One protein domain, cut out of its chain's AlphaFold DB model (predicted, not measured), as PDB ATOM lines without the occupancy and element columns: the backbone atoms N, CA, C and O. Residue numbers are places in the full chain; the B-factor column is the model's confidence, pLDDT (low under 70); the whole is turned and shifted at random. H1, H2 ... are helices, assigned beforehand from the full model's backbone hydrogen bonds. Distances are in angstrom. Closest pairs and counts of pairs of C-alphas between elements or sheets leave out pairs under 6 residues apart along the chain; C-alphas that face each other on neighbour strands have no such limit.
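Overview. This is residues 3 to 165 of the 165 residues of an uncharacterized protein of Schistosoma curassoni (UniProt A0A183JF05). Two long helices, H2 and H4, run side by side in opposite ways, and H1 and H5 splay from one end of this pair as two arms whose far parts stick out free. Short H3 sits at the pair's other end, and H6 stands alone after a long unnamed stretch. The printed part has 163 residues and six named helices, H1 to H6 in chain order, with no named strand: all helix. It is loose, radius of gyration of the C-alphas 21.4 A, spanning 58 by 45 by 30 A.

Arrangement. H2, residues 24 to 52, touches the hub H4, residues 75 to 102, through H4's residues 80 to 92 alone, at a shallow tilt of 31 degrees, opposite ways; the closest C-alphas, Ile 43 and Pro 85, are 5.4 A apart. H3, residues 54 to 63, touches H4, closest C-alphas Pro 54 and Ile 77, 5.9 A, only just about perpendicular at 70.1 degrees. H5, residues 114 to 137, only just touches H4, with 3 pairs of C-alphas within 8 A, the closest Met 99 and Val 114, 6.8 A. H1, residues 3 to 22, and H2 touch only at the corner, closest C-alphas Ser 20 and Leu 27, 4.4 A. H6, residues 157 to 163, touches no helix. Every O i to N i+4 pair is within hydrogen-bond range in H2 and H5; H1 has 14 of 16, H3 4 of 6, H4 22 of 24, and H6 1 of 3 beside 3 of 4 O i to N i+3 pairs.

Along the chain. H2 is 41.6 A long, from C-alpha 24 at (214.929, 22.860, 123.644); H4 is 37.6 A, H5 34.4 A and H1 28.6 A. H1 has a kink of 29 degrees near residue 16 and H4 one of 31 degrees near residue 82. H6 ends with C-alpha 163 at (182.463, 54.336, 137.510).

Size, cuts and confidence. The C-alphas of Pro 104 and Asp 164 are farthest apart, 62.3 A. The printed part has no cut; the links H3 to H4, H4 to H5 and H5 to H6 are long. Residues 66 to 67 and 140 to 165 have pLDDT under 70.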
ATOM      1  N   LYS A   3     195.575  41.278 143.346       91.31
ATOM      2  CA  LYS A   3     196.679  40.460 143.881       91.31
ATOM      3  C   LYS A   3     196.488  38.955 143.654       91.31
ATOM      4  O   LYS A   3     197.448  38.265 143.334       91.31
ATOM      5  N   LYS A   4     195.256  38.447 143.793       91.25
ATOM      6  CA  LYS A   4     194.953  37.022 143.568       91.25
ATOM      7  C   LYS A   4     195.087  36.659 142.088       91.25
ATOM      8  O   LYS A   4     195.680  35.637 141.777       91.25
ATOM      9  N   SER A   5     194.590  37.513 141.193       90.75
ATOM     10  CA  SER A   5     194.699  37.306 139.744       90.75
ATOM     11  C   SER A   5     196.155  37.298 139.279       90.75
ATOM     12  O   SER A   5     196.549  36.397 138.548       90.75
ATOM     13  N   VAL A   6     196.966  38.247 139.764       93.62
ATOM     14  CA  VAL A   6     198.405  38.302 139.458       93.62
ATOM     15  C   VAL A   6     199.125  37.053 139.965       93.62
ATOM     16  O   VAL A   6     199.898  36.458 139.221       93.62
ATOM     17  N   ALA A   7     198.845  36.611 141.195       94.50
ATOM     18  CA  ALA A   7     199.459  35.403 141.747       94.50
ATOM     19  C   ALA A   7     199.109  34.147 140.929       94.50
ATOM     20  O   ALA A   7     199.991  33.344 140.633       94.50
ATOM     21  N   ILE A   8     197.844  34.000 140.520       95.00
ATOM     22  CA  ILE A   8     197.398  32.877 139.683       95.00
ATOM     23  C   ILE A   8     198.092  32.912 138.318       95.00
ATOM     24  O   ILE A   8     198.610  31.887 137.882       95.00
ATOM     25  N   ALA A   9     198.143  34.075 137.665       93.56
ATOM     26  CA  ALA A   9     198.796  34.224 136.366       93.56
ATOM     27  C   ALA A   9     200.297  33.904 136.435       93.56
ATOM     28  O   ALA A   9     200.822  33.217 135.562       93.56
ATOM     29  N   LEU A  10     200.981  34.345 137.496       94.69
ATOM     30  CA  LEU A  10     202.402  34.067 137.701       94.69
ATOM     31  C   LEU A  10     202.669  32.567 137.881       94.69
ATOM     32  O   LEU A  10     203.542  32.016 137.215       94.69
ATOM     33  N   ILE A  11     201.898  31.897 138.741       95.19
ATOM     34  CA  ILE A  11     202.034  30.452 138.971       95.19
ATOM     35  C   ILE A  11     201.733  29.678 137.684       95.19
ATOM     36  O   ILE A  11     202.483  28.771 137.332       95.19
ATOM     37  N   ALA A  12     200.679  30.056 136.955       93.50
ATOM     38  CA  ALA A  12     200.334  29.426 135.686       93.50
ATOM     39  C   ALA A  12     201.459  29.576 134.649       93.50
ATOM     40  O   ALA A  12     201.848  28.585 134.039       93.50
ATOM     41  N   ASN A  13     202.036  30.774 134.500       92.00
ATOM     42  CA  ASN A  13     203.152  31.005 133.579       92.00
ATOM     43  C   ASN A  13     204.384  30.168 133.930       92.00
ATOM     44  O   ASN A  13     205.004  29.604 133.036       92.00
ATOM     45  N   ILE A  14     204.726  30.048 135.218       93.25
ATOM     46  CA  ILE A  14     205.846  29.200 135.647       93.25
ATOM     47  C   ILE A  14     205.560  27.737 135.302       93.25
ATOM     48  O   ILE A  14     206.410  27.076 134.717       93.25
ATOM     49  N   LEU A  15     204.366  27.231 135.621       92.00
ATOM     50  CA  LEU A  15     204.015  25.831 135.372       92.00
ATOM     51  C   LEU A  15     203.988  25.485 133.879       92.00
ATOM     52  O   LEU A  15     204.465  24.421 133.496       92.00
ATOM     53  N   VAL A  16     203.449  26.376 133.045       88.56
ATOM     54  CA  VAL A  16     203.343  26.163 131.594       88.56
ATOM     55  C   VAL A  16     204.682  26.397 130.884       88.56
ATOM     56  O   VAL A  16     204.967  25.711 129.908       88.56
ATOM     57  N   GLY A  17     205.518  27.317 131.376       88.25
ATOM     58  CA  GLY A  17     206.830  27.624 130.793       88.25
ATOM     59  C   GLY A  17     207.967  26.703 131.247       88.25
ATOM     60  O   GLY A  17     208.990  26.607 130.570       88.25
ATOM     61  N   LEU A  18     207.811  26.000 132.375       92.38
ATOM     62  CA  LEU A  18     208.841  25.107 132.912       92.38
ATOM     63  C   LEU A  18     209.244  23.975 131.943       92.38
ATOM     64  O   LEU A  18     210.445  23.761 131.784       92.38
ATOM     65  N   PRO A  19     208.321  23.272 131.254       88.12
ATOM     66  CA  PRO A  19     208.690  22.251 130.271       88.12
ATOM     67  C   PRO A  19     209.578  22.791 129.143       88.12
ATOM     68  O   PRO A  19     210.531  22.129 128.739       88.12
ATOM     69  N   SER A  20     209.305  24.010 128.679       89.06
ATOM     70  CA  SER A  20     210.055  24.684 127.612       89.06
ATOM     71  C   SER A  20     211.457  25.081 128.066       89.06
ATOM     72  O   SER A  20     212.405  25.003 127.294       89.06
ATOM     73  N   ALA A  21     211.625  25.440 129.343       90.19
ATOM     74  CA  ALA A  21     212.940  25.718 129.920       90.19
ATOM     75  C   ALA A  21     213.804  24.453 130.086       90.19
ATOM     76  O   ALA A  21     215.030  24.545 130.124       90.19
ATOM     77  N   LEU A  22     213.180  23.276 130.199       92.31
ATOM     78  CA  LEU A  22     213.872  22.002 130.411       92.31
ATOM     79  C   LEU A  22     214.227  21.272 129.109       92.31
ATOM     80  O   LEU A  22     215.115  20.421 129.125       92.31
ATOM     81  N   ASN A  23     213.550  21.565 127.994       91.69
ATOM     82  CA  ASN A  23     213.772  20.880 126.722       91.69
ATOM     83  C   ASN A  23     213.694  21.849 125.533       91.69
ATOM     84  O   ASN A  23     212.633  22.398 125.232       91.69
ATOM     85  N   LEU A  24     214.812  21.985 124.814       89.75
ATOM     86  CA  LEU A  24     214.929  22.860 123.644       89.75
ATOM     87  C   LEU A  24     213.965  22.488 122.511       89.75
ATOM     88  O   LEU A  24     213.452  23.388 121.860       89.75
ATOM     89  N   ASN A  25     213.648  21.207 122.318       89.06
ATOM     90  CA  ASN A  25     212.709  20.780 121.273       89.06
ATOM     91  C   ASN A  25     211.271  21.212 121.607       89.06
ATOM     92  O   ASN A  25     210.487  21.545 120.726       89.06
ATOM     93  N   ILE A  26     210.916  21.228 122.900       87.31
ATOM     94  CA  ILE A  26     209.607  21.728 123.352       87.31
ATOM     95  C   ILE A  26     209.546  23.244 123.174       87.31
ATOM     96  O   ILE A  26     208.528  23.761 122.721       87.31
ATOM     97  N   LEU A  27     210.631  23.947 123.508       90.69
ATOM     98  CA  LEU A  27     210.736  25.386 123.287       90.69
ATOM     99  C   LEU A  27     210.599  25.740 121.801       90.69
ATOM    100  O   LEU A  27     209.799  26.607 121.469       90.69
ATOM    101  N   ALA A  28     211.330  25.047 120.925       89.44
ATOM    102  CA  ALA A  28     211.293  25.266 119.483       89.44
ATOM    103  C   ALA A  28     209.900  24.998 118.898       89.44
ATOM    104  O   ALA A  28     209.380  25.813 118.140       89.44
ATOM    105  N   ASN A  29     209.243  23.909 119.310       89.50
ATOM    106  CA  ASN A  29     207.866  23.636 118.902       89.50
ATOM    107  C   ASN A  29     206.892  24.737 119.355       89.50
ATOM    108  O   ASN A  29     206.110  25.237 118.553       89.50
ATOM    109  N   GLN A  30     206.952  25.154 120.624       89.25
ATOM    110  CA  GLN A  30     206.072  26.212 121.126       89.25
ATOM    111  C   GLN A  30     206.289  27.540 120.396       89.25
ATOM    112  O   GLN A  30     205.314  28.202 120.039       89.25
ATOM    113  N   ASP A  31     207.542  27.924 120.162       90.19
ATOM    114  CA  ASP A  31     207.873  29.135 119.411       90.19
ATOM    115  C   ASP A  31     207.312  29.073 117.981       90.19
ATOM    116  O   ASP A  31     206.642  30.002 117.536       90.19
ATOM    117  N   ASN A  32     207.456  27.929 117.308       88.62
ATOM    118  CA  ASN A  32     206.921  27.702 115.967       88.62
ATOM    119  C   ASN A  32     205.383  27.788 115.914       88.62
ATOM    120  O   ASN A  32     204.821  28.544 115.118       88.62
ATOM    121  N   VAL A  33     204.685  27.048 116.782       90.19
ATOM    122  CA  VAL A  33     203.213  26.978 116.793       90.19
ATOM    123  C   VAL A  33     202.594  28.338 117.116       90.19
ATOM    124  O   VAL A  33     201.676  28.797 116.424       90.19
ATOM    125  N   TRP A  34     203.099  29.005 118.157       91.06
ATOM    126  CA  TRP A  34     202.549  30.279 118.617       91.06
ATOM    127  C   TRP A  34     203.073  31.478 117.821       91.06
ATOM    128  O   TRP A  34     202.362  32.479 117.702       91.06
ATOM    129  N   GLY A  35     204.238  31.371 117.183       90.62
ATOM    130  CA  GLY A  35     204.744  32.356 116.231       90.62
ATOM    131  C   GLY A  35     203.795  32.552 115.045       90.62
ATOM    132  O   GLY A  35     203.457  33.687 114.694       90.62
ATOM    133  N   ILE A  36     203.248  31.466 114.489       90.69
ATOM    134  CA  ILE A  36     202.214  31.567 113.443       90.69
ATOM    135  C   ILE A  36     200.924  32.169 113.991       90.69
ATOM    136  O   ILE A  36     200.289  32.982 113.316       90.69
ATOM    137  N   ALA A  37     200.532  31.807 115.216       91.69
ATOM    138  CA  ALA A  37     199.344  32.382 115.842       91.69
ATOM    139  C   ALA A  37     199.446  33.913 115.938       91.69
ATOM    140  O   ALA A  37     198.473  34.621 115.659       91.69
ATOM    141  N   LEU A  38     200.635  34.432 116.263       92.56
ATOM    142  CA  LEU A  38     200.922  35.866 116.283       92.56
ATOM    143  C   LEU A  38     200.820  36.499 114.886       92.56
ATOM    144  O   LEU A  38     200.210  37.564 114.758       92.56
ATOM    145  N   LEU A  39     201.331  35.848 113.833       93.88
ATOM    146  CA  LEU A  39     201.191  36.330 112.448       93.88
ATOM    147  C   LEU A  39     199.722  36.404 112.011       93.88
ATOM    148  O   LEU A  39     199.279  37.433 111.493       93.88
ATOM    149  N   ILE A  40     198.946  35.345 112.268       93.56
ATOM    150  CA  ILE A  40     197.507  35.305 111.973       93.56
ATOM    151  C   ILE A  40     196.784  36.420 112.737       93.56
ATOM    152  O   ILE A  40     195.986  37.148 112.148       93.56
ATOM    153  N   SER A  41     197.095  36.605 114.023       94.38
ATOM    154  CA  SER A  41     196.534  37.684 114.845       94.38
ATOM    155  C   SER A  41     196.823  39.071 114.258       94.38
ATOM    156  O   SER A  41     195.918  39.901 114.153       94.38
ATOM    157  N   GLY A  42     198.049  39.312 113.782       94.00
ATOM    158  CA  GLY A  42     198.425  40.560 113.112       94.00
ATOM    159  C   GLY A  42     197.619  40.826 111.838       94.00
ATOM    160  O   GLY A  42     197.111  41.934 111.644       94.00
ATOM    161  N   ILE A  43     197.424  39.804 110.996       95.44
ATOM    162  CA  ILE A  43     196.596  39.910 109.783       95.44
ATOM    163  C   ILE A  43     195.134  40.177 110.146       95.44
ATOM    164  O   ILE A  43     194.495  41.036 109.538       95.44
ATOM    165  N   LEU A  44     194.595  39.482 111.153       95.06
ATOM    166  CA  LEU A  44     193.227  39.701 111.621       95.06
ATOM    167  C   LEU A  44     193.044  41.125 112.157       95.06
ATOM    168  O   LEU A  44     192.057  41.780 111.814       95.06
ATOM    169  N   MET A  45     194.010  41.644 112.915       93.50
ATOM    170  CA  MET A  45     194.000  43.029 113.386       93.50
ATOM    171  C   MET A  45     194.025  44.020 112.216       93.50
ATOM    172  O   MET A  45     193.208  44.942 112.171       93.50
ATOM    173  N   ALA A  46     194.892  43.809 111.222       94.62
ATOM    174  CA  ALA A  46     194.904  44.629 110.012       94.62
ATOM    175  C   ALA A  46     193.550  44.562 109.281       94.62
ATOM    176  O   ALA A  46     192.993  45.592 108.907       94.62
ATOM    177  N   SER A  47     192.952  43.373 109.162       93.94
ATOM    178  CA  SER A  47     191.642  43.184 108.527       93.94
ATOM    179  C   SER A  47     190.517  43.942 109.245       93.94
ATOM    180  O   SER A  47     189.631  44.505 108.596       93.94
ATOM    181  N   LEU A  48     190.578  44.033 110.579       93.25
ATOM    182  CA  LEU A  48     189.642  44.806 111.392       93.25
ATOM    183  C   LEU A  48     189.742  46.303 111.069       93.25
ATOM    184  O   LEU A  48     188.721  46.957 110.854       93.25
ATOM    185  N   VAL A  49     190.966  46.833 110.981       92.19
ATOM    186  CA  VAL A  49     191.225  48.235 110.609       92.19
ATOM    187  C   VAL A  49     190.721  48.529 109.194       92.19
ATOM    188  O   VAL A  49     190.085  49.561 108.966       92.19
ATOM    189  N   ILE A  50     190.944  47.607 108.252       92.50
ATOM    190  CA  ILE A  50     190.451  47.722 106.874       92.50
ATOM    191  C   ILE A  50     188.918  47.766 106.858       92.50
ATOM    192  O   ILE A  50     188.339  48.654 106.234       92.50
ATOM    193  N   ARG A  51     188.256  46.864 107.597       92.50
ATOM    194  CA  ARG A  51     186.790  46.804 107.699       92.50
ATOM    195  C   ARG A  51     186.188  48.052 108.346       92.50
ATOM    196  O   ARG A  51     185.118  48.490 107.931       92.50
ATOM    197  N   TYR A  52     186.847  48.621 109.352       89.75
ATOM    198  CA  TYR A  52     186.410  49.866 109.991       89.75
ATOM    199  C   TYR A  52     186.564  51.092 109.070       89.75
ATOM    200  O   TYR A  52     185.867  52.097 109.230       89.75
ATOM    201  N   GLY A  53     187.461  51.006 108.087       89.94
ATOM    202  CA  GLY A  53     187.834  52.094 107.196       89.94
ATOM    203  C   GLY A  53     189.138  52.738 107.676       89.94
ATOM    204  O   GLY A  53     189.119  53.494 108.650       89.94
ATOM    205  N   PRO A  54     190.275  52.523 106.992       89.31
ATOM    206  CA  PRO A  54     191.591  52.913 107.505       89.31
ATOM    207  C   PRO A  54     191.770  54.436 107.611       89.31
ATOM    208  O   PRO A  54     192.428  54.925 108.527       89.31
ATOM    209  N   MET A  55     191.116  55.211 106.736       88.19
ATOM    210  CA  MET A  55     191.050  56.677 106.844       88.19
ATOM    211  C   MET A  55     190.293  57.133 108.098       88.19
ATOM    212  O   MET A  55     190.727  58.067 108.774       88.19
ATOM    213  N   LYS A  56     189.171  56.466 108.408       86.50
ATOM    214  CA  LYS A  56     188.351  56.738 109.592       86.50
ATOM    215  C   LYS A  56     189.119  56.349 110.855       86.50
ATOM    216  O   LYS A  56     189.214  57.155 111.768       86.50
ATOM    217  N   TYR A  57     189.734  55.168 110.864       87.25
ATOM    218  CA  TYR A  57     190.563  54.690 111.969       87.25
ATOM    219  C   TYR A  57     191.697  55.670 112.286       87.25
ATOM    220  O   TYR A  57     191.799  56.171 113.400       87.25
ATOM    221  N   ARG A  58     192.495  56.031 111.276       89.06
ATOM    222  CA  ARG A  58     193.596  56.990 111.417       89.06
ATOM    223  C   ARG A  58     193.136  58.326 112.008       89.06
ATOM    224  O   ARG A  58     193.798  58.864 112.884       89.06
ATOM    225  N   ARG A  59     192.036  58.886 111.497       84.50
ATOM    226  CA  ARG A  59     191.549  60.201 111.927       84.50
ATOM    227  C   ARG A  59     190.963  60.148 113.335       84.50
ATOM    228  O   ARG A  59     191.443  60.857 114.205       84.50
ATOM    229  N   TYR A  60     189.956  59.306 113.532       84.25
ATOM    230  CA  TYR A  60     189.136  59.331 114.735       84.25
ATOM    231  C   TYR A  60     189.733  58.541 115.887       84.25
ATOM    232  O   TYR A  60     189.474  58.909 117.013       84.25
ATOM    233  N   ILE A  61     190.486  57.462 115.637       83.06
ATOM    234  CA  ILE A  61     191.023  56.597 116.702       83.06
ATOM    235  C   ILE A  61     192.447  56.997 117.085       83.06
ATOM    236  O   ILE A  61     192.783  56.962 118.260       83.06
ATOM    237  N   VAL A  62     193.282  57.368 116.110       84.19
ATOM    238  CA  VAL A  62     194.695  57.688 116.371       84.19
ATOM    239  C   VAL A  62     194.894  59.187 116.563       84.19
ATOM    240  O   VAL A  62     195.288  59.622 117.636       84.19
ATOM    241  N   ASN A  63     194.591  59.994 115.546       84.25
ATOM    242  CA  ASN A  63     194.967  61.409 115.553       84.25
ATOM    243  C   ASN A  63     194.104  62.279 116.482       84.25
ATOM    244  O   ASN A  63     194.615  63.234 117.048       84.25
ATOM    245  N   GLU A  64     192.807  61.992 116.616       80.25
ATOM    246  CA  GLU A  64     191.907  62.783 117.474       80.25
ATOM    247  C   GLU A  64     191.982  62.380 118.964       80.25
ATOM    248  O   GLU A  64     191.734  63.224 119.820       80.25
ATOM    249  N   PHE A  65     192.376  61.140 119.292       74.94
ATOM    250  CA  PHE A  65     192.626  60.712 120.684       74.94
ATOM    251  C   PHE A  65     194.089  60.867 121.128       74.94
ATOM    252  O   PHE A  65     194.366  60.796 122.325       74.94
ATOM    253  N   GLY A  66     195.024  61.076 120.197       67.81
ATOM    254  CA  GLY A  66     196.430  61.347 120.493       67.81
ATOM    255  C   GLY A  66     196.627  62.777 120.989       67.81
ATOM    256  O   GLY A  66     196.934  63.671 120.203       67.81
ATOM    257  N   ILE A  67     196.433  63.009 122.288       69.69
ATOM    258  CA  ILE A  67     196.721  64.304 122.919       69.69
ATOM    259  C   ILE A  67     198.247  64.502 122.918       69.69
ATOM    260  O   ILE A  67     198.963  63.694 123.503       69.69
ATOM    261  N   ASP A  68     198.726  65.551 122.243       75.81
ATOM    262  CA  ASP A  68     200.149  65.902 122.064       75.81
ATOM    263  C   ASP A  68     201.026  64.866 121.325       75.81
ATOM    264  O   ASP A  68     202.256  64.935 121.386       75.81
ATOM    265  N   ASP A  69     200.422  63.938 120.573       76.69
ATOM    266  CA  ASP A  69     201.160  62.927 119.803       76.69
ATOM    267  C   ASP A  69     201.303  63.294 118.309       76.69
ATOM    268  O   ASP A  69     200.571  64.118 117.747       76.69
ATOM    269  N   TRP A  70     202.271  62.679 117.629       79.94
ATOM    270  CA  TRP A  70     202.484  62.883 116.201       79.94
ATOM    271  C   TRP A  70     201.341  62.309 115.367       79.94
ATOM    272  O   TRP A  70     201.013  61.124 115.409       79.94
ATOM    273  N   ASN A  71     200.791  63.162 114.502       84.62
ATOM    274  CA  ASN A  71     199.761  62.766 113.557       84.62
ATOM    275  C   ASN A  71     200.273  61.676 112.614       84.62
ATOM    276  O   ASN A  71     201.212  61.878 111.841       84.62
ATOM    277  N   LEU A  72     199.563  60.553 112.585       87.25
ATOM    278  CA  LEU A  72     199.913  59.435 111.727       87.25
ATOM    279  C   LEU A  72     199.831  59.870 110.251       87.25
ATOM    280  O   LEU A  72     198.833  60.480 109.855       87.25
ATOM    281  N   PRO A  73     200.829  59.608 109.391       90.56
ATOM    282  CA  PRO A  73     200.811  60.058 107.998       90.56
ATOM    283  C   PRO A  73     199.850  59.228 107.137       90.56
ATOM    284  O   PRO A  73     199.500  58.099 107.468       90.56
ATOM    285  N   LYS A  74     199.433  59.759 105.978       90.00
ATOM    286  CA  LYS A  74     198.554  59.022 105.042       90.00
ATOM    287  C   LYS A  74     199.212  57.756 104.479       90.00
ATOM    288  O   LYS A  74     198.505  56.805 104.167       90.00
ATOM    289  N   VAL A  75     200.547  57.713 104.405       92.94
ATOM    290  CA  VAL A  75     201.314  56.531 103.962       92.94
ATOM    291  C   VAL A  75     201.038  55.314 104.847       92.94
ATOM    292  O   VAL A  75     201.013  54.192 104.352       92.94
ATOM    293  N   TRP A  76     200.730  55.522 106.131       93.12
ATOM    294  CA  TRP A  76     200.363  54.432 107.034       93.12
ATOM    295  C   TRP A  76     199.152  53.634 106.552       93.12
ATOM    296  O   TRP A  76     199.100  52.425 106.747       93.12
ATOM    297  N   ILE A  77     198.220  54.277 105.847       93.56
ATOM    298  CA  ILE A  77     197.064  53.585 105.275       93.56
ATOM    299  C   ILE A  77     197.525  52.570 104.238       93.56
ATOM    300  O   ILE A  77     197.112  51.419 104.292       93.56
ATOM    301  N   PHE A  78     198.419  52.954 103.329       94.06
ATOM    302  CA  PHE A  78     198.982  52.005 102.373       94.06
ATOM    303  C   PHE A  78     199.675  50.835 103.091       94.06
ATOM    304  O   PHE A  78     199.456  49.678 102.731       94.06
ATOM    305  N   MET A  79     200.427  51.122 104.161       94.31
ATOM    306  CA  MET A  79     201.100  50.088 104.948       94.31
ATOM    307  C   MET A  79     200.110  49.100 105.581       94.31
ATOM    308  O   MET A  79     200.221  47.901 105.350       94.31
ATOM    309  N   ILE A  80     199.110  49.577 106.329       94.06
ATOM    310  CA  ILE A  80     198.179  48.692 107.046       94.06
ATOM    311  C   ILE A  80     197.211  47.952 106.113       94.06
ATOM    312  O   ILE A  80     196.778  46.849 106.426       94.06
ATOM    313  N   THR A  81     196.862  48.550 104.970       94.00
ATOM    314  CA  THR A  81     195.847  47.989 104.062       94.00
ATOM    315  C   THR A  81     196.454  46.990 103.079       94.00
ATOM    316  O   THR A  81     195.773  46.056 102.668       94.00
ATOM    317  N   ILE A  82     197.714  47.195 102.677       93.81
ATOM    318  CA  ILE A  82     198.362  46.410 101.620       93.81
ATOM    319  C   ILE A  82     199.621  45.728 102.143       93.81
ATOM    320  O   ILE A  82     199.696  44.504 102.104       93.81
ATOM    321  N   LEU A  83     200.591  46.492 102.655       95.75
ATOM    322  CA  LEU A  83     201.907  45.954 103.021       95.75
ATOM    323  C   LEU A  83     201.804  44.897 104.128       95.75
ATOM    324  O   LEU A  83     202.319  43.798 103.954       95.75
ATOM    325  N   VAL A  84     201.112  45.200 105.228       94.88
ATOM    326  CA  VAL A  84     201.013  44.301 106.389       94.88
ATOM    327  C   VAL A  84     200.272  42.999 106.053       94.88
ATOM    328  O   VAL A  84     200.836  41.935 106.312       94.88
ATOM    329  N   PRO A  85     199.068  43.015 105.440       94.81
ATOM    330  CA  PRO A  85     198.397  41.777 105.048       94.81
ATOM    331  C   PRO A  85     199.209  40.960 104.038       94.81
ATOM    332  O   PRO A  85     199.315  39.746 104.183       94.81
ATOM    333  N   LEU A  86     199.813  41.620 103.043       96.44
ATOM    334  CA  LEU A  86     200.624  40.955 102.026       96.44
ATOM    335  C   LEU A  86     201.858  40.290 102.643       96.44
ATOM    336  O   LEU A  86     202.111  39.117 102.380       96.44
ATOM    337  N   GLN A  87     202.591  41.003 103.499       96.00
ATOM    338  CA  GLN A  87     203.747  40.460 104.206       96.00
ATOM    339  C   GLN A  87     203.347  39.276 105.089       96.00
ATOM    340  O   GLN A  87     204.018  38.249 105.058       96.00
ATOM    341  N   GLY A  88     202.239  39.383 105.827       94.62
ATOM    342  CA  GLY A  88     201.731  38.288 106.648       94.62
ATOM    343  C   GLY A  88     201.412  37.037 105.825       94.62
ATOM    344  O   GLY A  88     201.841  35.944 106.183       94.62
ATOM    345  N   ILE A  89     200.721  37.187 104.691       95.12
ATOM    346  CA  ILE A  89     200.394  36.066 103.795       95.12
ATOM    347  C   ILE A  89     201.663  35.438 103.208       95.12
ATOM    348  O   ILE A  89     201.799  34.217 103.226       95.12
ATOM    349  N   ILE A  90     202.600  36.255 102.715       96.25
ATOM    350  CA  ILE A  90     203.864  35.771 102.143       96.25
ATOM    351  C   ILE A  90     204.660  34.989 103.190       96.25
ATOM    352  O   ILE A  90     205.126  33.894 102.889       96.25
ATOM    353  N   LEU A  91     204.785  35.517 104.411       94.94
ATOM    354  CA  LEU A  91     205.515  34.851 105.489       94.94
ATOM    355  C   LEU A  91     204.862  33.530 105.893       94.94
ATOM    356  O   LEU A  91     205.575  32.552 106.072       94.94
ATOM    357  N   ILE A  92     203.528  33.469 105.980       92.88
ATOM    358  CA  ILE A  92     202.817  32.221 106.293       92.88
ATOM    359  C   ILE A  92     203.043  31.173 105.196       92.88
ATOM    360  O   ILE A  92     203.363  30.030 105.506       92.88
ATOM    361  N   ILE A  93     202.905  31.547 103.919       93.50
ATOM    362  CA  ILE A  93     203.123  30.620 102.796       93.50
ATOM    363  C   ILE A  93     204.568  30.123 102.787       93.50
ATOM    364  O   ILE A  93     204.807  28.925 102.655       93.50
ATOM    365  N   TRP A  94     205.521  31.044 102.931       94.06
ATOM    366  CA  TRP A  94     206.939  30.717 102.952       94.06
ATOM    367  C   TRP A  94     207.285  29.788 104.116       94.06
ATOM    368  O   TRP A  94     207.959  28.787 103.907       94.06
ATOM    369  N   TRP A  95     206.762  30.060 105.311       90.56
ATOM    370  CA  TRP A  95     206.999  29.237 106.493       90.56
ATOM    371  C   TRP A  95     206.423  27.823 106.343       90.56
ATOM    372  O   TRP A  95     207.103  26.844 106.639       90.56
ATOM    373  N   ILE A  96     205.196  27.689 105.821       87.88
ATOM    374  CA  ILE A  96     204.593  26.368 105.565       87.88
ATOM    375  C   ILE A  96     205.433  25.593 104.546       87.88
ATOM    376  O   ILE A  96     205.656  24.394 104.709       87.88
ATOM    377  N   TYR A  97     205.904  26.272 103.499       90.88
ATOM    378  CA  TYR A  97     206.791  25.666 102.515       90.88
ATOM    379  C   TYR A  97     208.106  25.197 103.148       90.88
ATOM    380  O   TYR A  97     208.509  24.062 102.910       90.88
ATOM    381  N   ASP A  98     208.740  26.032 103.971       90.12
ATOM    382  CA  ASP A  98     210.003  25.720 104.647       90.12
ATOM    383  C   ASP A  98     209.880  24.497 105.565       90.12
ATOM    384  O   ASP A  98     210.709  23.592 105.506       90.12
ATOM    385  N   MET A  99     208.785  24.399 106.322       85.38
ATOM    386  CA  MET A  99     208.492  23.252 107.189       85.38
ATOM    387  C   MET A  99     208.310  21.940 106.419       85.38
ATOM    388  O   MET A  99     208.775  20.891 106.857       85.38
ATOM    389  N   ILE A 100     207.654  21.987 105.259       87.50
ATOM    390  CA  ILE A 100     207.445  20.801 104.414       87.50
ATOM    391  C   ILE A 100     208.730  20.420 103.668       87.50
ATOM    392  O   ILE A 100     209.005  19.239 103.471       87.50
ATOM    393  N   ALA A 101     209.507  21.408 103.219       89.12
ATOM    394  CA  ALA A 101     210.731  21.180 102.458       89.12
ATOM    395  C   ALA A 101     211.888  20.690 103.342       89.12
ATOM    396  O   ALA A 101     212.708  19.894 102.881       89.12
ATOM    397  N   SER A 102     211.950  21.153 104.592       85.75
ATOM    398  CA  SER A 102     213.023  20.822 105.534       85.75
ATOM    399  C   SER A 102     212.870  19.440 106.174       85.75
ATOM    400  O   SER A 102     213.880  18.832 106.528       85.75
ATOM    401  N   ASP A 103     211.646  18.910 106.282       83.12
ATOM    402  CA  ASP A 103     211.390  17.568 106.815       83.12
ATOM    403  C   ASP A 103     210.599  16.690 105.819       83.12
ATOM    404  O   ASP A 103     209.389  16.867 105.648       83.12
ATOM    405  N   PRO A 104     211.233  15.669 105.204       79.94
ATOM    406  CA  PRO A 104     210.552  14.705 104.337       79.94
ATOM    407  C   PRO A 104     209.406  13.944 105.024       79.94
ATOM    408  O   PRO A 104     208.515  13.434 104.344       79.94
ATOM    409  N   HIS A 105     209.424  13.862 106.357       84.50
ATOM    410  CA  HIS A 105     208.424  13.190 107.182       84.50
ATOM    411  C   HIS A 105     207.559  14.184 107.968       84.50
ATOM    412  O   HIS A 105     207.049  13.838 109.031       84.50
ATOM    413  N   TRP A 106     207.312  15.384 107.427       78.69
ATOM    414  CA  TRP A 106     206.451  16.423 108.018       78.69
ATOM    415  C   TRP A 106     205.060  15.933 108.489       78.69
ATOM    416  O   TRP A 106     204.419  16.551 109.346       78.69
ATOM    417  N   TYR A 107     204.567  14.822 107.933       81.38
ATOM    418  CA  TYR A 107     203.294  14.182 108.288       81.38
ATOM    419  C   TYR A 107     203.376  13.265 109.526       81.38
ATOM    420  O   TYR A 107     202.353  12.804 110.033       81.38
ATOM    421  N   MET A 108     204.580  12.939 109.997       83.56
ATOM    422  CA  MET A 108     204.787  12.123 111.186       83.56
ATOM    423  C   MET A 108     204.663  12.986 112.443       83.56
ATOM    424  O   MET A 108     205.018  14.163 112.451       83.56
ATOM    425  N   PHE A 109     204.136  12.412 113.524       80.12
ATOM    426  CA  PHE A 109     203.960  13.130 114.785       80.12
ATOM    427  C   PHE A 109     205.298  13.229 115.531       80.12
ATOM    428  O   PHE A 109     205.657  12.351 116.316       80.12
ATOM    429  N   THR A 110     206.048  14.289 115.244       79.44
ATOM    430  CA  THR A 110     207.294  14.663 115.919       79.44
ATOM    431  C   THR A 110     207.133  16.059 116.513       79.44
ATOM    432  O   THR A 110     206.162  16.748 116.218       79.44
ATOM    433  N   TYR A 111     208.045  16.470 117.400       72.00
ATOM    434  CA  TYR A 111     207.890  17.735 118.119       72.00
ATOM    435  C   TYR A 111     207.822  18.946 117.189       72.00
ATOM    436  O   TYR A 111     207.064  19.844 117.491       72.00
ATOM    437  N   GLU A 112     208.528  18.965 116.062       76.81
ATOM    438  CA  GLU A 112     208.620  20.149 115.191       76.81
ATOM    439  C   GLU A 112     207.859  20.003 113.866       76.81
ATOM    440  O   GLU A 112     208.045  20.804 112.953       76.81
ATOM    441  N   SER A 113     207.011  18.981 113.721       82.19
ATOM    442  CA  SER A 113     206.339  18.742 112.448       82.19
ATOM    443  C   SER A 113     205.092  19.601 112.250       82.19
ATOM    444  O   SER A 113     204.423  20.045 113.182       82.19
ATOM    445  N   VAL A 114     204.677  19.755 110.992       82.38
ATOM    446  CA  VAL A 114     203.388  20.380 110.646       82.38
ATOM    447  C   VAL A 114     202.217  19.645 111.320       82.38
ATOM    448  O   VAL A 114     201.176  20.231 111.622       82.38
ATOM    449  N   THR A 115     202.386  18.350 111.589       82.25
ATOM    450  CA  THR A 115     201.360  17.520 112.221       82.25
ATOM    451  C   THR A 115     201.167  17.855 113.699       82.25
ATOM    452  O   THR A 115     200.015  17.929 114.135       82.25
ATOM    453  N   SER A 116     202.242  18.092 114.467       85.50
ATOM    454  CA  SER A 116     202.114  18.536 115.867       85.50
ATOM    455  C   SER A 116     201.399  19.881 115.936       85.50
ATOM    456  O   SER A 116     200.433  20.016 116.688       85.50
ATOM    457  N   LEU A 117     201.759  20.812 115.046       86.75
ATOM    458  CA  LEU A 117     201.094  22.103 114.917       86.75
ATOM    459  C   LEU A 117     199.585  21.954 114.690       86.75
ATOM    460  O   LEU A 117     198.784  22.516 115.439       86.75
ATOM    461  N   CYS A 118     199.169  21.171 113.693       87.06
ATOM    462  CA  CYS A 118     197.749  20.952 113.416       87.06
ATOM    463  C   CYS A 118     197.007  20.356 114.622       87.06
ATOM    464  O   CYS A 118     195.898  20.788 114.942       87.06
ATOM    465  N   VAL A 119     197.609  19.380 115.307       89.88
ATOM    466  CA  VAL A 119     197.006  18.740 116.484       89.88
ATOM    467  C   VAL A 119     196.854  19.733 117.638       89.88
ATOM    468  O   VAL A 119     195.781  19.798 118.238       89.88
ATOM    469  N   GLU A 120     197.873  20.542 117.925       91.56
ATOM    470  CA  GLU A 120     197.829  21.548 118.991       91.56
ATOM    471  C   GLU A 120     196.741  22.598 118.754       91.56
ATOM    472  O   GLU A 120     195.948  22.891 119.653       91.56
ATOM    473  N   TRP A 121     196.627  23.101 117.523       92.62
ATOM    474  CA  TRP A 121     195.565  24.033 117.145       92.62
ATOM    475  C   TRP A 121     194.173  23.405 117.250       92.62
ATOM    476  O   TRP A 121     193.240  24.050 117.732       92.62
ATOM    477  N   MET A 122     194.015  22.138 116.858       92.94
ATOM    478  CA  MET A 122     192.744  21.424 117.004       92.94
ATOM    479  C   MET A 122     192.355  21.228 118.471       92.94
ATOM    480  O   MET A 122     191.190  21.422 118.822       92.94
ATOM    481  N   ILE A 123     193.317  20.901 119.339       93.38
ATOM    482  CA  ILE A 123     193.096  20.804 120.788       93.38
ATOM    483  C   ILE A 123     192.678  22.166 121.352       93.38
ATOM    484  O   ILE A 123     191.693  22.243 122.089       93.38
ATOM    485  N   LEU A 124     193.373  23.245 120.977       91.94
ATOM    486  CA  LEU A 124     193.042  24.602 121.414       91.94
ATOM    487  C   LEU A 124     191.624  25.001 120.989       91.94
ATOM    488  O   LEU A 124     190.838  25.463 121.816       91.94
ATOM    489  N   LEU A 125     191.277  24.810 119.716       92.88
ATOM    490  CA  LEU A 125     189.953  25.138 119.188       92.88
ATOM    491  C   LEU A 125     188.859  24.317 119.873       92.88
ATOM    492  O   LEU A 125     187.837  24.876 120.270       92.88
ATOM    493  N   ALA A 126     189.081  23.016 120.075       94.44
ATOM    494  CA  ALA A 126     188.149  22.159 120.798       94.44
ATOM    495  C   ALA A 126     187.953  22.631 122.249       94.44
ATOM    496  O   ALA A 126     186.816  22.695 122.722       94.44
ATOM    497  N   ALA A 127     189.030  23.023 122.937       94.25
ATOM    498  CA  ALA A 127     188.960  23.565 124.290       94.25
ATOM    499  C   ALA A 127     188.184  24.890 124.337       94.25
ATOM    500  O   ALA A 127     187.279  25.040 125.159       94.25
ATOM    501  N   LEU A 128     188.474  25.829 123.430       92.38
ATOM    502  CA  LEU A 128     187.778  27.117 123.343       92.38
ATOM    503  C   LEU A 128     186.286  26.942 123.043       92.38
ATOM    504  O   LEU A 128     185.448  27.553 123.707       92.38
ATOM    505  N   ILE A 129     185.942  26.079 122.083       93.38
ATOM    506  CA  ILE A 129     184.549  25.764 121.749       93.38
ATOM    507  C   ILE A 129     183.861  25.097 122.941       93.38
ATOM    508  O   ILE A 129     182.758  25.501 123.301       93.38
ATOM    509  N   GLY A 130     184.510  24.128 123.590       94.31
ATOM    510  CA  GLY A 130     183.976  23.448 124.768       94.31
ATOM    511  C   GLY A 130     183.679  24.417 125.912       94.31
ATOM    512  O   GLY A 130     182.570  24.422 126.445       94.31
ATOM    513  N   ILE A 131     184.627  25.300 126.239       91.75
ATOM    514  CA  ILE A 131     184.446  26.348 127.254       91.75
ATOM    515  C   ILE A 131     183.298  27.283 126.862       91.75
ATOM    516  O   ILE A 131     182.443  27.578 127.698       91.75
ATOM    517  N   ASN A 132     183.234  27.713 125.599       91.62
ATOM    518  CA  ASN A 132     182.170  28.588 125.109       91.62
ATOM    519  C   ASN A 132     180.785  27.921 125.208       91.62
ATOM    520  O   ASN A 132     179.838  28.528 125.704       91.62
ATOM    521  N   VAL A 133     180.663  26.650 124.816       91.56
ATOM    522  CA  VAL A 133     179.416  25.876 124.932       91.56
ATOM    523  C   VAL A 133     179.003  25.717 126.395       91.56
ATOM    524  O   VAL A 133     177.837  25.930 126.723       91.56
ATOM    525  N   ILE A 134     179.943  25.408 127.294       91.06
ATOM    526  CA  ILE A 134     179.671  25.310 128.735       91.06
ATOM    527  C   ILE A 134     179.205  26.659 129.294       91.06
ATOM    528  O   ILE A 134     178.248  26.699 130.071       91.06
ATOM    529  N   ALA A 135     179.844  27.762 128.900       87.00
ATOM    530  CA  ALA A 135     179.468  29.105 129.331       87.00
ATOM    531  C   ALA A 135     178.048  29.475 128.870       87.00
ATOM    532  O   ALA A 135     177.254  29.975 129.672       87.00
ATOM    533  N   LEU A 136     177.700  29.161 127.616       85.81
ATOM    534  CA  LEU A 136     176.354  29.351 127.071       85.81
ATOM    535  C   LEU A 136     175.318  28.474 127.787       85.81
ATOM    536  O   LEU A 136     174.254  28.965 128.162       85.81
ATOM    537  N   TRP A 137     175.637  27.199 128.032       86.50
ATOM    538  CA  TRP A 137     174.745  26.260 128.716       86.50
ATOM    539  C   TRP A 137     174.471  26.672 130.166       86.50
ATOM    540  O   TRP A 137     173.325  26.665 130.612       86.50
ATOM    541  N   ARG A 138     175.503  27.127 130.886       85.56
ATOM    542  CA  ARG A 138     175.376  27.661 132.252       85.56
ATOM    543  C   ARG A 138     174.764  29.064 132.307       85.56
ATOM    544  O   ARG A 138     174.649  29.612 133.401       85.56
ATOM    545  N   LYS A 139     174.384  29.647 131.159       71.75
ATOM    546  CA  LYS A 139     173.897  31.030 131.026       71.75
ATOM    547  C   LYS A 139     174.780  32.013 131.784       71.75
ATOM    548  O   LYS A 139     174.284  32.891 132.491       71.75
ATOM    549  N   TRP A 140     176.094  31.843 131.672       65.25
ATOM    550  CA  TRP A 140     177.021  32.745 132.326       65.25
ATOM    551  C   TRP A 140     176.859  34.117 131.667       65.25
ATOM    552  O   TRP A 140     177.329  34.361 130.559       65.25
ATOM    553  N   SER A 141     176.114  35.003 132.326       61.53
ATOM    554  CA  SER A 141     175.927  36.397 131.929       61.53
ATOM    555  C   SER A 141     177.230  37.156 132.196       61.53
ATOM    556  O   SER A 141     177.317  37.956 133.122       61.53
ATOM    557  N   ILE A 142     178.278  36.849 131.430       59.31
ATOM    558  CA  ILE A 142     179.585  37.520 131.521       59.31
ATOM    559  C   ILE A 142     179.513  38.901 130.852       59.31
ATOM    560  O   ILE A 142     180.221  39.821 131.245       59.31
ATOM    561  N   PHE A 143     178.603  39.072 129.890       55.03
ATOM    562  CA  PHE A 143     178.313  40.355 129.264       55.03
ATOM    563  C   PHE A 143     177.009  40.915 129.843       55.03
ATOM    564  O   PHE A 143     175.934  40.482 129.414       55.03
ATOM    565  N   PRO A 144     177.050  41.860 130.802       52.41
ATOM    566  CA  PRO A 144     175.867  42.652 131.096       52.41
ATOM    567  C   PRO A 144     175.505  43.394 129.810       52.41
ATOM    568  O   PRO A 144     176.322  44.152 129.309       52.41
ATOM    569  N   VAL A 145     174.341  43.077 129.235       51.44
ATOM    570  CA  VAL A 145     173.583  43.782 128.180       51.44
ATOM    571  C   VAL A 145     174.331  44.949 127.489       51.44
ATOM    572  O   VAL A 145     173.864  46.076 127.441       51.44
ATOM    573  N   ALA A 146     175.466  44.673 126.844       48.94
ATOM    574  CA  ALA A 146     176.148  45.603 125.935       48.94
ATOM    575  C   ALA A 146     175.500  45.565 124.537       48.94
ATOM    576  O   ALA A 146     176.105  45.909 123.527       48.94
ATOM    577  N   LYS A 147     174.264  45.053 124.469       46.34
ATOM    578  CA  LYS A 147     173.504  44.824 123.240       46.34
ATOM    579  C   LYS A 147     172.608  46.015 122.890       46.34
ATOM    580  O   LYS A 147     172.135  46.086 121.763       46.34
ATOM    581  N   THR A 148     172.373  46.929 123.833       47.22
ATOM    582  CA  THR A 148     171.507  48.106 123.643       47.22
ATOM    583  C   THR A 148     172.268  49.359 123.231       47.22
ATOM    584  O   THR A 148     171.710  50.177 122.512       47.22
ATOM    585  N   TYR A 149     173.538  49.487 123.609       49.38
ATOM    586  CA  TYR A 149     174.376  50.619 123.227       49.38
ATOM    587  C   TYR A 149     175.555  50.075 122.434       49.38
ATOM    588  O   TYR A 149     176.499  49.517 122.991       49.38
ATOM    589  N   GLY A 150     175.478  50.172 121.105       47.50
ATOM    590  CA  GLY A 150     176.678  50.044 120.286       47.50
ATOM    591  C   GLY A 150     177.713  51.036 120.811       47.50
ATOM    592  O   GLY A 150     177.343  52.133 121.215       47.50
ATOM    593  N   ASN A 151     178.984  50.636 120.852       53.34
ATOM    594  CA  ASN A 151     180.073  51.494 121.311       53.34
ATOM    595  C   ASN A 151     180.196  52.694 120.353       53.34
ATOM    596  O   ASN A 151     180.880  52.628 119.328       53.34
ATOM    597  N   ASN A 152     179.418  53.738 120.629       53.41
ATOM    598  CA  ASN A 152     179.374  54.988 119.900       53.41
ATOM    599  C   ASN A 152     180.474  55.874 120.493       53.41
ATOM    600  O   ASN A 152     180.332  56.321 121.630       53.41
ATOM    601  N   PRO A 153     181.568  56.149 119.762       56.78
ATOM    602  CA  PRO A 153     182.683  56.935 120.290       56.78
ATOM    603  C   PRO A 153     182.309  58.390 120.633       56.78
ATOM    604  O   PRO A 153     183.134  59.103 121.191       56.78
ATOM    605  N   TYR A 154     181.085  58.828 120.315       53.53
ATOM    606  CA  TYR A 154     180.568  60.168 120.605       53.53
ATOM    607  C   TYR A 154     179.582  60.230 121.783       53.53
ATOM    608  O   TYR A 154     179.192  61.323 122.180       53.53
ATOM    609  N   GLU A 155     179.193  59.095 122.367       53.34
ATOM    610  CA  GLU A 155     178.375  59.040 123.586       53.34
ATOM    611  C   GLU A 155     179.199  58.372 124.687       53.34
ATOM    612  O   GLU A 155     179.096  57.177 124.903       53.34
ATOM    613  N   LEU A 156     180.061  59.126 125.376       55.91
ATOM    614  CA  LEU A 156     180.883  58.608 126.487       55.91
ATOM    615  C   LEU A 156     180.157  58.637 127.845       55.91
ATOM    616  O   LEU A 156     180.698  58.174 128.848       55.91
ATOM    617  N   ASP A 157     178.930  59.160 127.901       53.31
ATOM    618  CA  ASP A 157     178.198  59.343 129.161       53.31
ATOM    619  C   ASP A 157     177.761  58.024 129.816       53.31
ATOM    620  O   ASP A 157     177.596  57.982 131.034       53.31
ATOM    621  N   PHE A 158     177.678  56.919 129.063       50.75
ATOM    622  CA  PHE A 158     177.413  55.598 129.646       50.75
ATOM    623  C   PHE A 158     178.580  55.084 130.505       50.75
ATOM    624  O   PHE A 158     178.359  54.281 131.407       50.75
ATOM    625  N   LEU A 159     179.820  55.534 130.257       49.31
ATOM    626  CA  LEU A 159     180.991  55.113 131.036       49.31
ATOM    627  C   LEU A 159     181.027  55.768 132.419       49.31
ATOM    628  O   LEU A 159     181.465  55.124 133.370       49.31
ATOM    629  N   LYS A 160     180.511  56.998 132.553       50.00
ATOM    630  CA  LYS A 160     180.389  57.676 133.855       50.00
ATOM    631  C   LYS A 160     179.483  56.905 134.813       50.00
ATOM    632  O   LYS A 160     179.779  56.802 135.994       50.00
ATOM    633  N   THR A 161     178.418  56.291 134.299       44.75
ATOM    634  CA  THR A 161     177.456  55.544 135.123       44.75
ATOM    635  C   THR A 161     178.026  54.235 135.683       44.75
ATOM    636  O   THR A 161     177.534  53.746 136.692       44.75
ATOM    637  N   PHE A 162     179.061  53.665 135.053       45.50
ATOM    638  CA  PHE A 162     179.733  52.450 135.535       45.50
ATOM    639  C   PHE A 162     180.881  52.726 136.510       45.50
ATOM    640  O   PHE A 162     181.276  51.817 137.231       45.50
ATOM    641  N   THR A 163     181.429  53.943 136.538       48.06
ATOM    642  CA  THR A 163     182.463  54.336 137.510       48.06
ATOM    643  C   THR A 163     181.896  54.758 138.867       48.06
ATOM    644  O   THR A 163     182.653  54.819 139.832       48.06
ATOM    645  N   ASP A 164     180.584  55.002 138.944       44.28
ATOM    646  CA  ASP A 164     179.875  55.436 140.156       44.28
ATOM    647  C   ASP A 164     179.155  54.282 140.905       44.28
ATOM    648  O   ASP A 164     178.399  54.534 141.847       44.28
ATOM    649  N   LEU A 165     179.388  53.019 140.512       38.84
ATOM    650  CA  LEU A 165     178.899  51.784 141.161       38.84
ATOM    651  C   LEU A 165     180.064  50.936 141.690       38.84
ATOM    652  O   LEU A 165     179.909  50.357 142.790       38.84
TER     653      LEU A 165